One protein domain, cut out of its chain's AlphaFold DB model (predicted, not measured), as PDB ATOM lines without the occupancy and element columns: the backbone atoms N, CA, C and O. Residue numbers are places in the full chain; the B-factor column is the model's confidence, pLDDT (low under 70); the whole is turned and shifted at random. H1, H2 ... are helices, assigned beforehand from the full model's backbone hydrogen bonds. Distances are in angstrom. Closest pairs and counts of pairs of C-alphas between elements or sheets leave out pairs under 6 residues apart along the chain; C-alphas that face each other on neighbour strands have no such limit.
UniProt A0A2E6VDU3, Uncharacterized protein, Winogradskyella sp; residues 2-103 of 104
ATOM      1  N   LYS A   2     -24.256  32.338 -14.011       59.59
ATOM      2  CA  LYS A   2     -25.609  32.389 -14.625       59.59
ATOM      3  C   LYS A   2     -26.459  31.107 -14.464       59.59
ATOM      4  O   LYS A   2     -27.670  31.197 -14.335       59.59
ATOM      5  N   THR A   3     -25.838  29.925 -14.412       73.81
ATOM      6  CA  THR A   3     -26.538  28.626 -14.329       73.81
ATOM      7  C   THR A   3     -27.300  28.398 -13.019       73.81
ATOM      8  O   THR A   3     -28.342  27.754 -13.036       73.81
ATOM      9  N   ASN A   4     -26.810  28.917 -11.889       80.62
ATOM     10  CA  ASN A   4     -27.449  28.708 -10.584       80.62
ATOM     11  C   ASN A   4     -28.686  29.588 -10.409       80.62
ATOM     12  O   ASN A   4     -29.710  29.107  -9.937       80.62
ATOM     13  N   ILE A   5     -28.605  30.840 -10.867       82.69
ATOM     14  CA  ILE A   5     -29.731  31.778 -10.846       82.69
ATOM     15  C   ILE A   5     -30.898  31.201 -11.652       82.69
ATOM     16  O   ILE A   5     -31.984  31.091 -11.110       82.69
ATOM     17  N   ILE A   6     -30.663  30.714 -12.879       84.69
ATOM     18  CA  ILE A   6     -31.718  30.097 -13.711       84.69
ATOM     19  C   ILE A   6     -32.389  28.919 -12.990       84.69
ATOM     20  O   ILE A   6     -33.613  28.826 -12.959       84.69
ATOM     21  N   LYS A   7     -31.597  28.030 -12.380       84.62
ATOM     22  CA  LYS A   7     -32.119  26.868 -11.647       84.62
ATOM     23  C   LYS A   7     -32.935  27.269 -10.420       84.62
ATOM     24  O   LYS A   7     -33.964  26.657 -10.154       84.62
ATOM     25  N   LEU A   8     -32.498  28.292  -9.685       84.69
ATOM     26  CA  LEU A   8     -33.251  28.843  -8.558       84.69
ATOM     27  C   LEU A   8     -34.540  29.516  -9.032       84.69
ATOM     28  O   LEU A   8     -35.581  29.269  -8.438       84.69
ATOM     29  N   THR A   9     -34.502  30.297 -10.114       84.38
ATOM     30  CA  THR A   9     -35.693  30.920 -10.709       84.38
ATOM     31  C   THR A   9     -36.719  29.864 -11.099       84.38
ATOM     32  O   THR A   9     -37.892  30.016 -10.785       84.38
ATOM     33  N   GLN A  10     -36.291  28.760 -11.719       84.56
ATOM     34  CA  GLN A  10     -37.176  27.639 -12.049       84.56
ATOM     35  C   GLN A  10     -37.752  26.983 -10.791       84.56
ATOM     36  O   GLN A  10     -38.960  26.772 -10.699       84.56
ATOM     37  N   LEU A  11     -36.902  26.700  -9.802       82.31
ATOM     38  CA  LEU A  11     -37.304  26.051  -8.558       82.31
ATOM     39  C   LEU A  11     -38.311  26.898  -7.759       82.31
ATOM     40  O   LEU A  11     -39.302  26.365  -7.264       82.31
ATOM     41  N   TYR A  12     -38.090  28.210  -7.666       73.62
ATOM     42  CA  TYR A  12     -38.984  29.139  -6.974       73.62
ATOM     43  C   TYR A  12     -40.212  29.514  -7.801       73.62
ATOM     44  O   TYR A  12     -41.302  29.549  -7.246       73.62
ATOM     45  N   GLY A  13     -40.079  29.731  -9.110       69.75
ATOM     46  CA  GLY A  13     -41.204  30.038  -9.995       69.75
ATOM     47  C   GLY A  13     -42.231  28.904 -10.046       69.75
ATOM     48  O   GLY A  13     -43.433  29.157 -10.002       69.75
ATOM     49  N   MET A  14     -41.772  27.647 -10.030       63.53
ATOM     50  CA  MET A  14     -42.657  26.481  -9.926       63.53
ATOM     51  C   MET A  14     -43.324  26.350  -8.550       63.53
ATOM     52  O   MET A  14     -44.424  25.812  -8.466       63.53
ATOM     53  N   HIS A  15     -42.669  26.803  -7.477       63.41
ATOM     54  CA  HIS A  15     -43.139  26.592  -6.106       63.41
ATOM     55  C   HIS A  15     -43.969  27.756  -5.540       63.41
ATOM     56  O   HIS A  15     -44.846  27.531  -4.714       63.41
ATOM     57  N   LEU A  16     -43.704  28.994  -5.967       62.81
ATOM     58  CA  LEU A  16     -44.311  30.211  -5.421       62.81
ATOM     59  C   LEU A  16     -45.432  30.789  -6.297       62.81
ATOM     60  O   LEU A  16     -46.108  31.711  -5.856       62.81
ATOM     61  N   HIS A  17     -45.639  30.274  -7.519       68.81
ATOM     62  CA  HIS A  17     -46.588  30.828  -8.500       68.81
ATOM     63  C   HIS A  17     -46.408  32.343  -8.756       68.81
ATOM     64  O   HIS A  17     -47.359  33.041  -9.105       68.81
ATOM     65  N   THR A  18     -45.194  32.862  -8.560       68.50
ATOM     66  CA  THR A  18     -44.838  34.279  -8.729       68.50
ATOM     67  C   THR A  18     -44.421  34.588 -10.162       68.50
ATOM     68  O   THR A  18     -44.069  33.682 -10.921       68.50
ATOM     69  N   ASP A  19     -44.413  35.872 -10.530       80.69
ATOM     70  CA  ASP A  19     -43.901  36.290 -11.836       80.69
ATOM     71  C   ASP A  19     -42.404  35.931 -11.994       80.69
ATOM     72  O   ASP A  19     -41.653  35.774 -11.023       80.69
ATOM     73  N   GLU A  20     -41.962  35.762 -13.241       77.31
ATOM     74  CA  GLU A  20     -40.593  35.332 -13.558       77.31
ATOM     75  C   GLU A  20     -39.530  36.335 -13.068       77.31
ATOM     76  O   GLU A  20     -38.441  35.941 -12.646       77.31
ATOM     77  N   LYS A  21     -39.852  37.635 -13.061       81.56
ATOM     78  CA  LYS A  21     -38.925  38.706 -12.669       81.56
ATOM     79  C   LYS A  21     -38.711  38.755 -11.156       81.56
ATOM     80  O   LYS A  21     -37.613  39.062 -10.691       81.56
ATOM     81  N   GLU A  22     -39.745  38.489 -10.374       81.88
ATOM     82  CA  GLU A  22     -39.710  38.372  -8.922       81.88
ATOM     83  C   GLU A  22     -38.964  37.107  -8.511       81.88
ATOM     84  O   GLU A  22     -38.082  37.179  -7.650       81.88
ATOM     85  N   ALA A  23     -39.226  35.986  -9.190       81.19
ATOM     86  CA  ALA A  23     -38.489  34.743  -8.985       81.19
ATOM     87  C   ALA A  23     -36.987  34.916  -9.276       81.19
ATOM     88  O   ALA A  23     -36.154  34.454  -8.495       81.19
ATOM     89  N   GLU A  24     -36.620  35.639 -10.339       85.06
ATOM     90  CA  GLU A  24     -35.218  35.932 -10.661       85.06
ATOM     91  C   GLU A  24     -34.549  36.813  -9.596       85.06
ATOM     92  O   GLU A  24     -33.433  36.525  -9.154       85.06
ATOM     93  N   LYS A  25     -35.228  37.866  -9.125       85.31
ATOM     94  CA  LYS A  25     -34.704  38.717  -8.045       85.31
ATOM     95  C   LYS A  25     -34.445  37.918  -6.773       85.31
ATOM     96  O   LYS A  25     -33.431  38.141  -6.111       85.31
ATOM     97  N   GLU A  26     -35.352  37.016  -6.418       84.69
ATOM     98  CA  GLU A  26     -35.187  36.188  -5.229       84.69
ATOM     99  C   GLU A  26     -34.071  35.153  -5.414       84.69
ATOM    100  O   GLU A  26     -33.221  35.002  -4.536       84.69
ATOM    101  N   ALA A  27     -33.977  34.541  -6.596       86.94
ATOM    102  CA  ALA A  27     -32.890  33.639  -6.964       86.94
ATOM    103  C   ALA A  27     -31.507  34.294  -6.817       86.94
ATOM    104  O   ALA A  27     -30.599  33.696  -6.235       86.94
ATOM    105  N   VAL A  28     -31.345  35.540  -7.275       87.94
ATOM    106  CA  VAL A  28     -30.090  36.298  -7.123       87.94
ATOM    107  C   VAL A  28     -29.741  36.514  -5.649       87.94
ATOM    108  O   VAL A  28     -28.584  36.340  -5.255       87.94
ATOM    109  N   LYS A  29     -30.722  36.866  -4.807       88.44
ATOM    110  CA  LYS A  29     -30.489  37.045  -3.364       88.44
ATOM    111  C   LYS A  29     -30.075  35.739  -2.694       88.44
ATOM    112  O   LYS A  29     -29.169  35.756  -1.860       88.44
ATOM    113  N   VAL A  30     -30.723  34.628  -3.044       90.00
ATOM    114  CA  VAL A  30     -30.422  33.301  -2.494       90.00
ATOM    115  C   VAL A  30     -29.023  32.845  -2.913       90.00
ATOM    116  O   VAL A  30     -28.244  32.449  -2.048       90.00
ATOM    117  N   ASP A  31     -28.661  32.964  -4.195       91.38
ATOM    118  CA  ASP A  31     -27.321  32.600  -4.687       91.38
ATOM    119  C   ASP A  31     -26.222  33.412  -3.983       91.38
ATOM    120  O   ASP A  31     -25.237  32.843  -3.500       91.38
ATOM    121  N   TYR A  32     -26.426  34.725  -3.827       91.31
ATOM    122  CA  TYR A  32     -25.507  35.589  -3.084       91.31
ATOM    123  C   TYR A  32     -25.388  35.178  -1.613       91.31
ATOM    124  O   TYR A  32     -24.279  35.075  -1.079       91.31
ATOM    125  N   LEU A  33     -26.522  34.934  -0.951       93.50
ATOM    126  CA  LEU A  33     -26.570  34.564   0.458       93.50
ATOM    127  C   LEU A  33     -25.817  33.250   0.710       93.50
ATOM    128  O   LEU A  33     -24.960  33.199   1.592       93.50
ATOM    129  N   LEU A  34     -26.094  32.217  -0.087       93.62
ATOM    130  CA  LEU A  34     -25.454  30.905   0.028       93.62
ATOM    131  C   LEU A  34     -23.966  30.946  -0.339       93.62
ATOM    132  O   LEU A  34     -23.169  30.223   0.252       93.62
ATOM    133  N   SER A  35     -23.571  31.785  -1.296       91.88
ATOM    134  CA  SER A  35     -22.168  31.899  -1.710       91.88
ATOM    135  C   SER A  35     -21.315  32.693  -0.721       91.88
ATOM    136  O   SER A  35     -20.116  32.446  -0.622       91.88
ATOM    137  N   THR A  36     -21.920  33.635   0.007       93.62
ATOM    138  CA  THR A  36     -21.184  34.583   0.862       93.62
ATOM    139  C   THR A  36     -21.247  34.222   2.342       93.62
ATOM    140  O   THR A  36     -20.266  34.398   3.059       93.62
ATOM    141  N   TYR A  37     -22.401  33.749   2.817       96.19
ATOM    142  CA  TYR A  37     -22.677  33.635   4.250       96.19
ATOM    143  C   TYR A  37     -22.938  32.209   4.718       96.19
ATOM    144  O   TYR A  37     -23.186  32.011   5.900       96.19
ATOM    145  N   LEU A  38     -22.858  31.197   3.860       94.62
ATOM    146  CA  LEU A  38     -22.972  29.819   4.327       94.62
ATOM    147  C   LEU A  38     -21.734  29.449   5.182       94.62
ATOM    148  O   LEU A  38     -20.608  29.619   4.709       94.62
ATOM    149  N   PRO A  39     -21.904  28.994   6.438       92.62
ATOM    150  CA  PRO A  39     -20.787  28.816   7.363       92.62
ATOM    151  C   PRO A  39     -19.885  27.632   6.992       92.62
ATOM    152  O   PRO A  39     -20.315  26.642   6.395       92.62
ATOM    153  N   TYR A  40     -18.618  27.707   7.406       88.69
ATOM    154  CA  TYR A  40     -17.704  26.569   7.347       88.69
ATOM    155  C   TYR A  40     -18.197  25.489   8.322       88.69
ATOM    156  O   TYR A  40     -18.163  25.693   9.529       88.69
ATOM    157  N   GLY A  41     -18.701  24.370   7.791       94.81
ATOM    158  CA  GLY A  41     -19.366  23.323   8.581       94.81
ATOM    159  C   GLY A  41     -20.849  23.110   8.261       94.81
ATOM    160  O   GLY A  41     -21.422  22.143   8.753       94.81
ATOM    161  N   TYR A  42     -21.440  23.915   7.366       96.88
ATOM    162  CA  TYR A  42     -22.878  23.881   7.047       96.88
ATOM    163  C   TYR A  42     -23.462  22.493   6.748       96.88
ATOM    164  O   TYR A  42     -24.649  22.274   6.959       96.88
ATOM    165  N   VAL A  43     -22.661  21.561   6.214       97.50
ATOM    166  CA  VAL A  43     -23.116  20.196   5.915       97.50
ATOM    167  C   VAL A  43     -23.532  19.488   7.199       97.50
ATOM    168  O   VAL A  43     -24.610  18.907   7.246       97.50
ATOM    169  N   LYS A  44     -22.704  19.587   8.242       97.06
ATOM    170  CA  LYS A  44     -22.968  18.973   9.540       97.06
ATOM    171  C   LYS A  44     -24.178  19.628  10.208       97.06
ATOM    172  O   LYS A  44     -25.084  18.924  10.634       97.06
ATOM    173  N   ASP A  45     -24.237  20.959  10.200       96.94
ATOM    174  CA  ASP A  45     -25.358  21.710  10.783       96.94
ATOM    175  C   ASP A  45     -26.686  21.365  10.089       96.94
ATOM    176  O   ASP A  45     -27.716  21.155  10.732       96.94
ATOM    177  N   ALA A  46     -26.667  21.240   8.757       97.19
ATOM    178  CA  ALA A  46     -27.832  20.825   7.987       97.19
ATOM    179  C   ALA A  46     -28.243  19.379   8.301       97.19
ATOM    180  O   ALA A  46     -29.435  19.100   8.413       97.19
ATOM    181  N   GLN A  47     -27.286  18.460   8.479       97.06
ATOM    182  CA  GLN A  47     -27.577  17.081   8.891       97.06
ATOM    183  C   GLN A  47     -28.211  17.006  10.273       97.06
ATOM    184  O   GLN A  47     -29.155  16.242  10.460       97.06
ATOM    185  N   GLU A  48     -27.713  17.779  11.235       96.25
ATOM    186  CA  GLU A  48     -28.276  17.828  12.583       96.25
ATOM    187  C   GLU A  48     -29.730  18.309  12.547       96.25
ATOM    188  O   GLU A  48     -30.603  17.680  13.153       96.25
ATOM    189  N   LYS A  49     -30.015  19.346  11.748       95.88
ATOM    190  CA  LYS A  49     -31.382  19.835  11.552       95.88
ATOM    191  C   LYS A  49     -32.284  18.802  10.871       95.88
ATOM    192  O   LYS A  49     -33.346  18.487  11.400       95.88
ATOM    193  N   LEU A  50     -31.840  18.193   9.772       96.00
ATOM    194  CA  LEU A  50     -32.591  17.135   9.084       96.00
ATOM    195  C   LEU A  50     -32.874  15.943  10.009       96.00
ATOM    196  O   LEU A  50     -33.990  15.430  10.038       96.00
ATOM    197  N   LYS A  51     -31.894  15.541  10.826       94.88
ATOM    198  CA  LYS A  51     -32.049  14.452  11.795       94.88
ATOM    199  C   LYS A  51     -33.115  14.772  12.843       94.88
ATOM    200  O   LYS A  51     -33.885  13.883  13.193       94.88
ATOM    201  N   SER A  52     -33.188  16.022  13.311       93.56
ATOM    202  CA  SER A  52     -34.247  16.471  14.231       93.56
ATOM    203  C   SER A  52     -35.650  16.411  13.611       93.56
ATOM    204  O   SER A  52     -36.635  16.242  14.321       93.56
ATOM    205  N   GLU A  53     -35.729  16.452  12.279       93.88
ATOM    206  CA  GLU A  53     -36.951  16.322  11.480       93.88
ATOM    207  C   GLU A  53     -37.181  14.871  10.993       93.88
ATOM    208  O   GLU A  53     -37.939  14.636  10.054       93.88
ATOM    209  N   ASN A  54     -36.527  13.880  11.619       94.56
ATOM    210  CA  ASN A  54     -36.567  12.452  11.260       94.56
ATOM    211  C   ASN A  54     -36.118  12.138   9.824       94.56
ATOM    212  O   ASN A  54     -36.529  11.139   9.229       94.56
ATOM    213  N   ARG A  55     -35.239  12.969   9.263       95.38
ATOM    214  CA  ARG A  55     -34.729  12.814   7.906       95.38
ATOM    215  C   ARG A  55     -33.215  12.604   7.916       95.38
ATOM    216  O   ARG A  55     -32.456  13.433   8.402       95.38
ATOM    217  N   ILE A  56     -32.754  11.490   7.348       94.75
ATOM    218  CA  ILE A  56     -31.321  11.171   7.250       94.75
ATOM    219  C   ILE A  56     -30.876  11.358   5.805       94.75
ATOM    220  O   ILE A  56     -31.428  10.753   4.889       94.75
ATOM    221  N   VAL A  57     -29.872  12.208   5.604       94.94
ATOM    222  CA  VAL A  57     -29.353  12.565   4.283       94.94
ATOM    223  C   VAL A  57     -27.828  12.548   4.316       94.94
ATOM    224  O   VAL A  57     -27.209  13.000   5.282       94.94
ATOM    225  N   SER A  58     -27.209  12.024   3.257       96.62
ATOM    226  CA  SER A  58     -25.753  12.016   3.133       96.62
ATOM    227  C   SER A  58     -25.202  13.408   2.829       96.62
ATOM    228  O   SER A  58     -25.834  14.224   2.155       96.62
ATOM    229  N   ASP A  59     -23.959  13.651   3.236       96.94
ATOM    230  CA  ASP A  59     -23.226  14.876   2.925       96.94
ATOM    231  C   ASP A  59     -23.216  15.209   1.425       96.94
ATOM    232  O   ASP A  59     -23.228  16.375   1.029       96.94
ATOM    233  N   SER A  60     -23.156  14.169   0.584       97.12
ATOM    234  CA  SER A  60     -23.125  14.304  -0.872       97.12
ATOM    235  C   SER A  60     -24.389  14.984  -1.388       97.12
ATOM    236  O   SER A  60     -24.291  15.953  -2.137       97.12
ATOM    237  N   ILE A  61     -25.564  14.551  -0.921       96.62
ATOM    238  CA  ILE A  61     -26.846  15.143  -1.320       96.62
ATOM    239  C   ILE A  61     -26.923  16.604  -0.874       96.62
ATOM    240  O   ILE A  61     -27.283  17.462  -1.671       96.62
ATOM    241  N   ILE A  62     -26.497  16.930   0.350       96.81
ATOM    242  CA  ILE A  62     -26.508  18.318   0.845       96.81
ATOM    243  C   ILE A  62     -25.613  19.220  -0.017       96.81
ATOM    244  O   ILE A  62     -26.020  20.315  -0.412       96.81
ATOM    245  N   ARG A  63     -24.412  18.750  -0.384       95.88
ATOM    246  CA  ARG A  63     -23.515  19.474  -1.302       95.88
ATOM    247  C   ARG A  63     -24.103  19.603  -2.707       95.88
ATOM    248  O   ARG A  63     -23.932  20.642  -3.345       95.88
ATOM    249  N   GLN A  64     -24.780  18.570  -3.201       94.88
ATOM    250  CA  GLN A  64     -25.449  18.603  -4.499       94.88
ATOM    251  C   GLN A  64     -26.610  19.599  -4.510       94.88
ATOM    252  O   GLN A  64     -26.745  20.329  -5.488       94.88
ATOM    253  N   VAL A  65     -27.381  19.702  -3.424       94.25
ATOM    254  CA  VAL A  65     -28.435  20.718  -3.272       94.25
ATOM    255  C   VAL A  65     -27.841  22.120  -3.218       94.25
ATOM    256  O   VAL A  65     -28.273  22.989  -3.970       94.25
ATOM    257  N   LYS A  66     -26.787  22.340  -2.420       92.88
ATOM    258  CA  LYS A  66     -26.078  23.633  -2.355       92.88
ATOM    259  C   LYS A  66     -25.606  24.104  -3.733       92.88
ATOM    260  O   LYS A  66     -25.614  25.297  -4.022       92.88
ATOM    261  N   ASN A  67     -25.145  23.175  -4.568       90.88
ATOM    262  CA  ASN A  67     -24.665  23.456  -5.923       90.88
ATOM    263  C   ASN A  67     -25.763  23.321  -6.996       90.88
ATOM    264  O   ASN A  67     -25.465  23.409  -8.186       90.88
ATOM    265  N   LEU A  68     -27.020  23.107  -6.591       89.19
ATOM    266  CA  LEU A  68     -28.185  22.995  -7.473       89.19
ATOM    267  C   LEU A  68     -28.020  21.908  -8.550       89.19
ATOM    268  O   LEU A  68     -28.461  22.046  -9.694       89.19
ATOM    269  N   HIS A  69     -27.324  20.825  -8.209       89.06
ATOM    270  CA  HIS A  69     -27.284  19.589  -8.991       89.06
ATOM    271  C   HIS A  69     -28.418  18.636  -8.607       89.06
ATOM    272  O   HIS A  69     -28.754  17.754  -9.389       89.06
ATOM    273  N   PHE A  70     -29.007  18.833  -7.427       88.94
ATOM    274  CA  PHE A  70     -30.155  18.090  -6.933       88.94
ATOM    275  C   PHE A  70     -31.185  19.070  -6.368       88.94
ATOM    276  O   PHE A  70     -30.821  19.991  -5.634       88.94
ATOM    277  N   SER A  71     -32.453  18.891  -6.725       88.56
ATOM    278  CA  SER A  71     -33.535  19.777  -6.296       88.56
ATOM    279  C   SER A  71     -34.205  19.217  -5.051       88.56
ATOM    280  O   SER A  71     -34.982  18.272  -5.133       88.56
ATOM    281  N   ASP A  72     -33.916  19.824  -3.904       92.00
ATOM    282  CA  ASP A  72     -34.559  19.497  -2.634       92.00
ATOM    283  C   ASP A  72     -34.856  20.777  -1.858       92.00
ATOM    284  O   ASP A  72     -33.956  21.407  -1.298       92.00
ATOM    285  N   LEU A  73     -36.125  21.186  -1.861       90.06
ATOM    286  CA  LEU A  73     -36.551  22.459  -1.277       90.06
ATOM    287  C   LEU A  73     -36.327  22.516   0.234       90.06
ATOM    288  O   LEU A  73     -35.950  23.562   0.753       90.06
ATOM    289  N   GLN A  74     -36.521  21.402   0.941       92.75
ATOM    290  CA  GLN A  74     -36.333  21.358   2.388       92.75
ATOM    291  C   GLN A  74     -34.858  21.567   2.741       92.75
ATOM    292  O   GLN A  74     -34.539  22.427   3.559       92.75
ATOM    293  N   ILE A  75     -33.949  20.842   2.078       95.56
ATOM    294  CA  ILE A  75     -32.507  21.023   2.292       95.56
ATOM    295  C   ILE A  75     -32.092  22.442   1.896       95.56
ATOM    296  O   ILE A  75     -31.360  23.091   2.640       95.56
ATOM    297  N   LEU A  76     -32.574  22.956   0.761       94.81
ATOM    298  CA  LEU A  76     -32.257  24.313   0.320       94.81
ATOM    299  C   LEU A  76     -32.707  25.367   1.346       94.81
ATOM    300  O   LEU A  76     -31.930  26.264   1.670       94.81
ATOM    301  N   ASN A  77     -33.911  25.234   1.903       94.00
ATOM    302  CA  ASN A  77     -34.422  26.136   2.937       94.00
ATOM    303  C   ASN A  77     -33.572  26.090   4.211       94.00
ATOM    304  O   ASN A  77     -33.230  27.142   4.748       94.00
ATOM    305  N   ILE A  78     -33.145  24.901   4.644       96.50
ATOM    306  CA  ILE A  78     -32.220  24.750   5.778       96.50
ATOM    307  C   ILE A  78     -30.904  25.494   5.508       96.50
ATOM    308  O   ILE A  78     -30.433  26.252   6.356       96.50
ATOM    309  N   LEU A  79     -30.321  25.338   4.316       96.94
ATOM    310  CA  LEU A  79     -29.086  26.037   3.941       96.94
ATOM    311  C   LEU A  79     -29.267  27.562   3.922       96.94
ATOM    312  O   LEU A  79     -28.384  28.297   4.373       96.94
ATOM    313  N   ILE A  80     -30.412  28.043   3.435       95.69
ATOM    314  CA  ILE A  80     -30.760  29.469   3.431       95.69
ATOM    315  C   ILE A  80     -30.855  30.005   4.859       95.69
ATOM    316  O   ILE A  80     -30.321  31.076   5.143       95.69
ATOM    317  N   GLU A  81     -31.503  29.283   5.769       96.25
ATOM    318  CA  GLU A  81     -31.613  29.686   7.173       96.25
ATOM    319  C   GLU A  81     -30.252  29.741   7.870       96.25
ATOM    320  O   GLU A  81     -29.946  30.733   8.536       96.25
ATOM    321  N   LEU A  82     -29.397  28.735   7.660       97.31
ATOM    322  CA  LEU A  82     -28.028  28.736   8.184       97.31
ATOM    323  C   LEU A  82     -27.242  29.956   7.685       97.31
ATOM    324  O   LEU A  82     -26.592  30.650   8.473       97.31
ATOM    325  N   ALA A  83     -27.342  30.268   6.391       96.69
ATOM    326  CA  ALA A  83     -26.676  31.430   5.815       96.69
ATOM    327  C   ALA A  83     -27.247  32.766   6.333       96.69
ATOM    328  O   ALA A  83     -26.481  33.699   6.582       96.69
ATOM    329  N   LYS A  84     -28.565  32.874   6.565       96.62
ATOM    330  CA  LYS A  84     -29.188  34.057   7.200       96.62
ATOM    331  C   LYS A  84     -28.657  34.276   8.616       96.62
ATOM    332  O   LYS A  84     -28.276  35.398   8.953       96.62
ATOM    333  N   ASN A  85     -28.585  33.214   9.416       96.38
ATOM    334  CA  ASN A  85     -28.082  33.286  10.787       96.38
ATOM    335  C   ASN A  85     -26.619  33.740  10.816       96.38
ATOM    336  O   ASN A  85     -26.260  34.657  11.555       96.38
ATOM    337  N   ASN A  86     -25.779  33.165   9.956       96.25
ATOM    338  CA  ASN A  86     -24.370  33.536   9.888       96.25
ATOM    339  C   ASN A  86     -24.156  34.963   9.343       96.25
ATOM    340  O   ASN A  86     -23.279  35.682   9.824       96.25
ATOM    341  N   LYS A  87     -24.997  35.431   8.407       96.44
ATOM    342  CA  LYS A  87     -25.012  36.838   7.975       96.44
ATOM    343  C   LYS A  87     -25.287  37.786   9.144       96.44
ATOM    344  O   LYS A  87     -24.542  38.749   9.322       96.44
ATOM    345  N   ALA A  88     -26.304  37.502   9.959       94.94
ATOM    346  CA  ALA A  88     -26.636  38.328  11.121       94.94
ATOM    347  C   ALA A  88     -25.469  38.400  12.126       94.94
ATOM    348  O   ALA A  88     -25.146  39.475  12.634       94.94
ATOM    349  N   ILE A  89     -24.780  37.277  12.357       94.06
ATOM    350  CA  ILE A  89     -23.577  37.221  13.201       94.06
ATOM    351  C   ILE A  89     -22.449  38.080  12.609       94.06
ATOM    352  O   ILE A  89     -21.839  38.882  13.322       94.06
ATOM    353  N   ALA A  90     -22.180  37.957  11.307       92.75
ATOM    354  CA  ALA A  90     -21.146  38.733  10.624       92.75
ATOM    355  C   ALA A  90     -21.421  40.247  10.683       92.75
ATOM    356  O   ALA A  90     -20.513  41.040  10.952       92.75
ATOM    357  N   GLU A  91     -22.673  40.661  10.488       94.31
ATOM    358  CA  GLU A  91     -23.094  42.061  10.576       94.31
ATOM    359  C   GLU A  91     -22.971  42.609  12.004       94.31
ATOM    360  O   GLU A  91     -22.424  43.701  12.196       94.31
ATOM    361  N   ALA A  92     -23.389  41.838  13.012       93.62
ATOM    362  CA  ALA A  92     -23.228  42.205  14.417       93.62
ATOM    363  C   ALA A  92     -21.746  42.376  14.789       93.62
ATOM    364  O   ALA A  92     -21.367  43.360  15.431       93.62
ATOM    365  N   ASN A  93     -20.883  41.464  14.335       92.81
ATOM    366  CA  ASN A  93     -19.442  41.557  14.559       92.81
ATOM    367  C   ASN A  93     -18.843  42.784  13.865       92.81
ATOM    368  O   ASN A  93     -18.099  43.537  14.493       92.81
ATOM    369  N   LYS A  94     -19.221  43.064  12.612       92.00
ATOM    370  CA  LYS A  94     -18.772  44.259  11.880       92.00
ATOM    371  C   LYS A  94     -19.128  45.553  12.614       92.00
ATOM    372  O   LYS A  94     -18.311  46.470  12.663       92.00
ATOM    373  N   GLN A  95     -20.324  45.639  13.195       91.50
ATOM    374  CA  GLN A  95     -20.727  46.799  13.992       91.50
ATOM    375  C   GLN A  95     -19.895  46.937  15.274       91.50
ATOM    376  O   GLN A  95     -19.472  48.047  15.597       91.50
ATOM    377  N   LYS A  96     -19.614  45.829  15.976       90.50
ATOM    378  CA  LYS A  96     -18.735  45.828  17.160       90.50
ATOM    379  C   LYS A  96     -17.325  46.314  16.814       90.50
ATOM    380  O   LYS A  96     -16.820  47.206  17.488       90.50
ATOM    381  N   PHE A  97     -16.731  45.811  15.730       88.69
ATOM    382  CA  PHE A  97     -15.402  46.240  15.277       88.69
ATOM    383  C   PHE A  97     -15.354  47.721  14.892       88.69
ATOM    384  O   PHE A  97     -14.424  48.418  15.285       88.69
ATOM    385  N   LYS A  98     -16.367  48.233  14.182       89.94
ATOM    386  CA  LYS A  98     -16.443  49.667  13.855       89.94
ATOM    387  C   LYS A  98     -16.452  50.549  15.103       89.94
ATOM    388  O   LYS A  98     -15.745  51.547  15.120       89.94
ATOM    389  N   LYS A  99     -17.219  50.170  16.134       87.31
ATOM    390  CA  LYS A  99     -17.266  50.900  17.412       87.31
ATOM    391  C   LYS A  99     -15.922  50.891  18.140       87.31
ATOM    392  O   LYS A  99     -15.564  51.888  18.751       87.31
ATOM    393  N   LEU A 100     -15.183  49.782  18.080       86.94
ATOM    394  CA  LEU A 100     -13.841  49.702  18.662       86.94
ATOM    395  C   LEU A 100     -12.871  50.655  17.948       86.94
ATOM    396  O   LEU A 100     -12.169  51.413  18.607       86.94
ATOM    397  N   LEU A 101     -12.894  50.669  16.613       82.75
ATOM    398  CA  LEU A 101     -12.018  51.522  15.804       82.75
ATOM    399  C   LEU A 101     -12.358  53.016  15.890       82.75
ATOM    400  O   LEU A 101     -11.472  53.833  15.701       82.75
ATOM    401  N   SER A 102     -13.615  53.388  16.153       78.38
ATOM    402  CA  SER A 102     -14.014  54.798  16.309       78.38
ATOM    403  C   SER A 102     -13.715  55.381  17.692       78.38
ATOM    404  O   SER A 102     -13.836  56.588  17.871       78.38
ATOM    405  N   ASN A 103     -13.401  54.529  18.670       64.75
ATOM    406  CA  ASN A 103     -13.104  54.915  20.052       64.75
ATOM    407  C   ASN A 103     -11.596  54.870  20.365       64.75
ATOM    408  O   ASN A 103     -11.220  54.988  21.530       64.75
TER     409      ASN A 103
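Overview. This is residues 2 to 103 of the 104 residues of an uncharacterized protein of Winogradskyella sp (UniProt A0A2E6VDU3). One long helix, H5, runs between two pairs of helices, H1 with H2 on one side and H3 with H4 on the other, and its residues 91 to 102 stick out beyond them as a free arm. H2 packs on H5 with its later part, residues 30 to 37, H1 crosses H2 at a steep tilt and is only just apart from H5, and H3 and H4 pack on the early part of H5. The printed part has 102 residues with five named helices, in the order H1, H2, H3, H4, H5, and no named strand; the class is all helix. The whole is only just loose, close to compact, with a radius of gyration of the C-alphas of 15.7 A, and it spans 51 by 35 by 21 A, the arm adding to the length.

Arrangement. H1, residues 2 to 16, touches H2, residues 20 to 37, at a steep tilt of 60 degrees, opposite ways; their closest C-alphas, those of Thr 9 and Glu 24, are 5.0 A apart. Residues 30 to 37 of H2 alone touch residues 79 to 87 of H5, residues 73 to 102, at a steep tilt of 60 degrees, the same way, closest at the C-alphas of Tyr 37 and Ala 83, 4.8 A. H1 and H5 are only just apart, their closest C-alphas at 8.2 A. H3, residues 42 to 52, touches residues 75 to 82 of H5 at a steep tilt of 54 degrees, opposite ways, with the C-alphas of Ala 46 and Ile 78 closest at 6.3 A. H4, residues 59 to 66, is about perpendicular to H3 at 74 degrees and touches it, the C-alphas of Val 43 and Asp 59 being closest at 6.1 A. H4 also touches residues 75 to 79 of H5, about perpendicular at 75 degrees, with the C-alphas of Val 65 and Leu 76 closest at 6.4 A. H2 and H4 are close but not clearly touching, at 7.7 A between the C-alphas of Leu 34 and Lys 66. H5 is the hub, touching three helices, and the helix packing is mostly crossed, with no touching pair at a shallow tilt. In H1, H2, H3, H4 and H5 every O i to N i+4 pair is within hydrogen-bond range.

Along the chain. H1 begins at C-alpha 2, (-25.609, 32.389, -14.625), and is 21.0 A long from first to last C-alpha. H2 is 25.3 A long, H3 15.4 A and H4 10.6 A. H5 runs 43.2 A from C-alpha 73 at (-36.551, 22.459, -1.277) to C-alpha 102 at (-14.014, 54.798, 16.309).

Size, cuts and confidence. The two C-alphas farthest apart are those of Met 14 and Asn 103, 50.8 A. Residues 91 to 103, of which 91 to 102 belong to H5, stand free; without them the body spans 34 by 29 by 20 A. The printed part has no cut. The links H1 to H2 and H2 to H3 are tight, those from H3 to H4 and H4 to H5 are short, and no link is long. The mean pLDDT of the printed part is 89.1; residue 2, residues 13 to 18 and residue 103 are under 70.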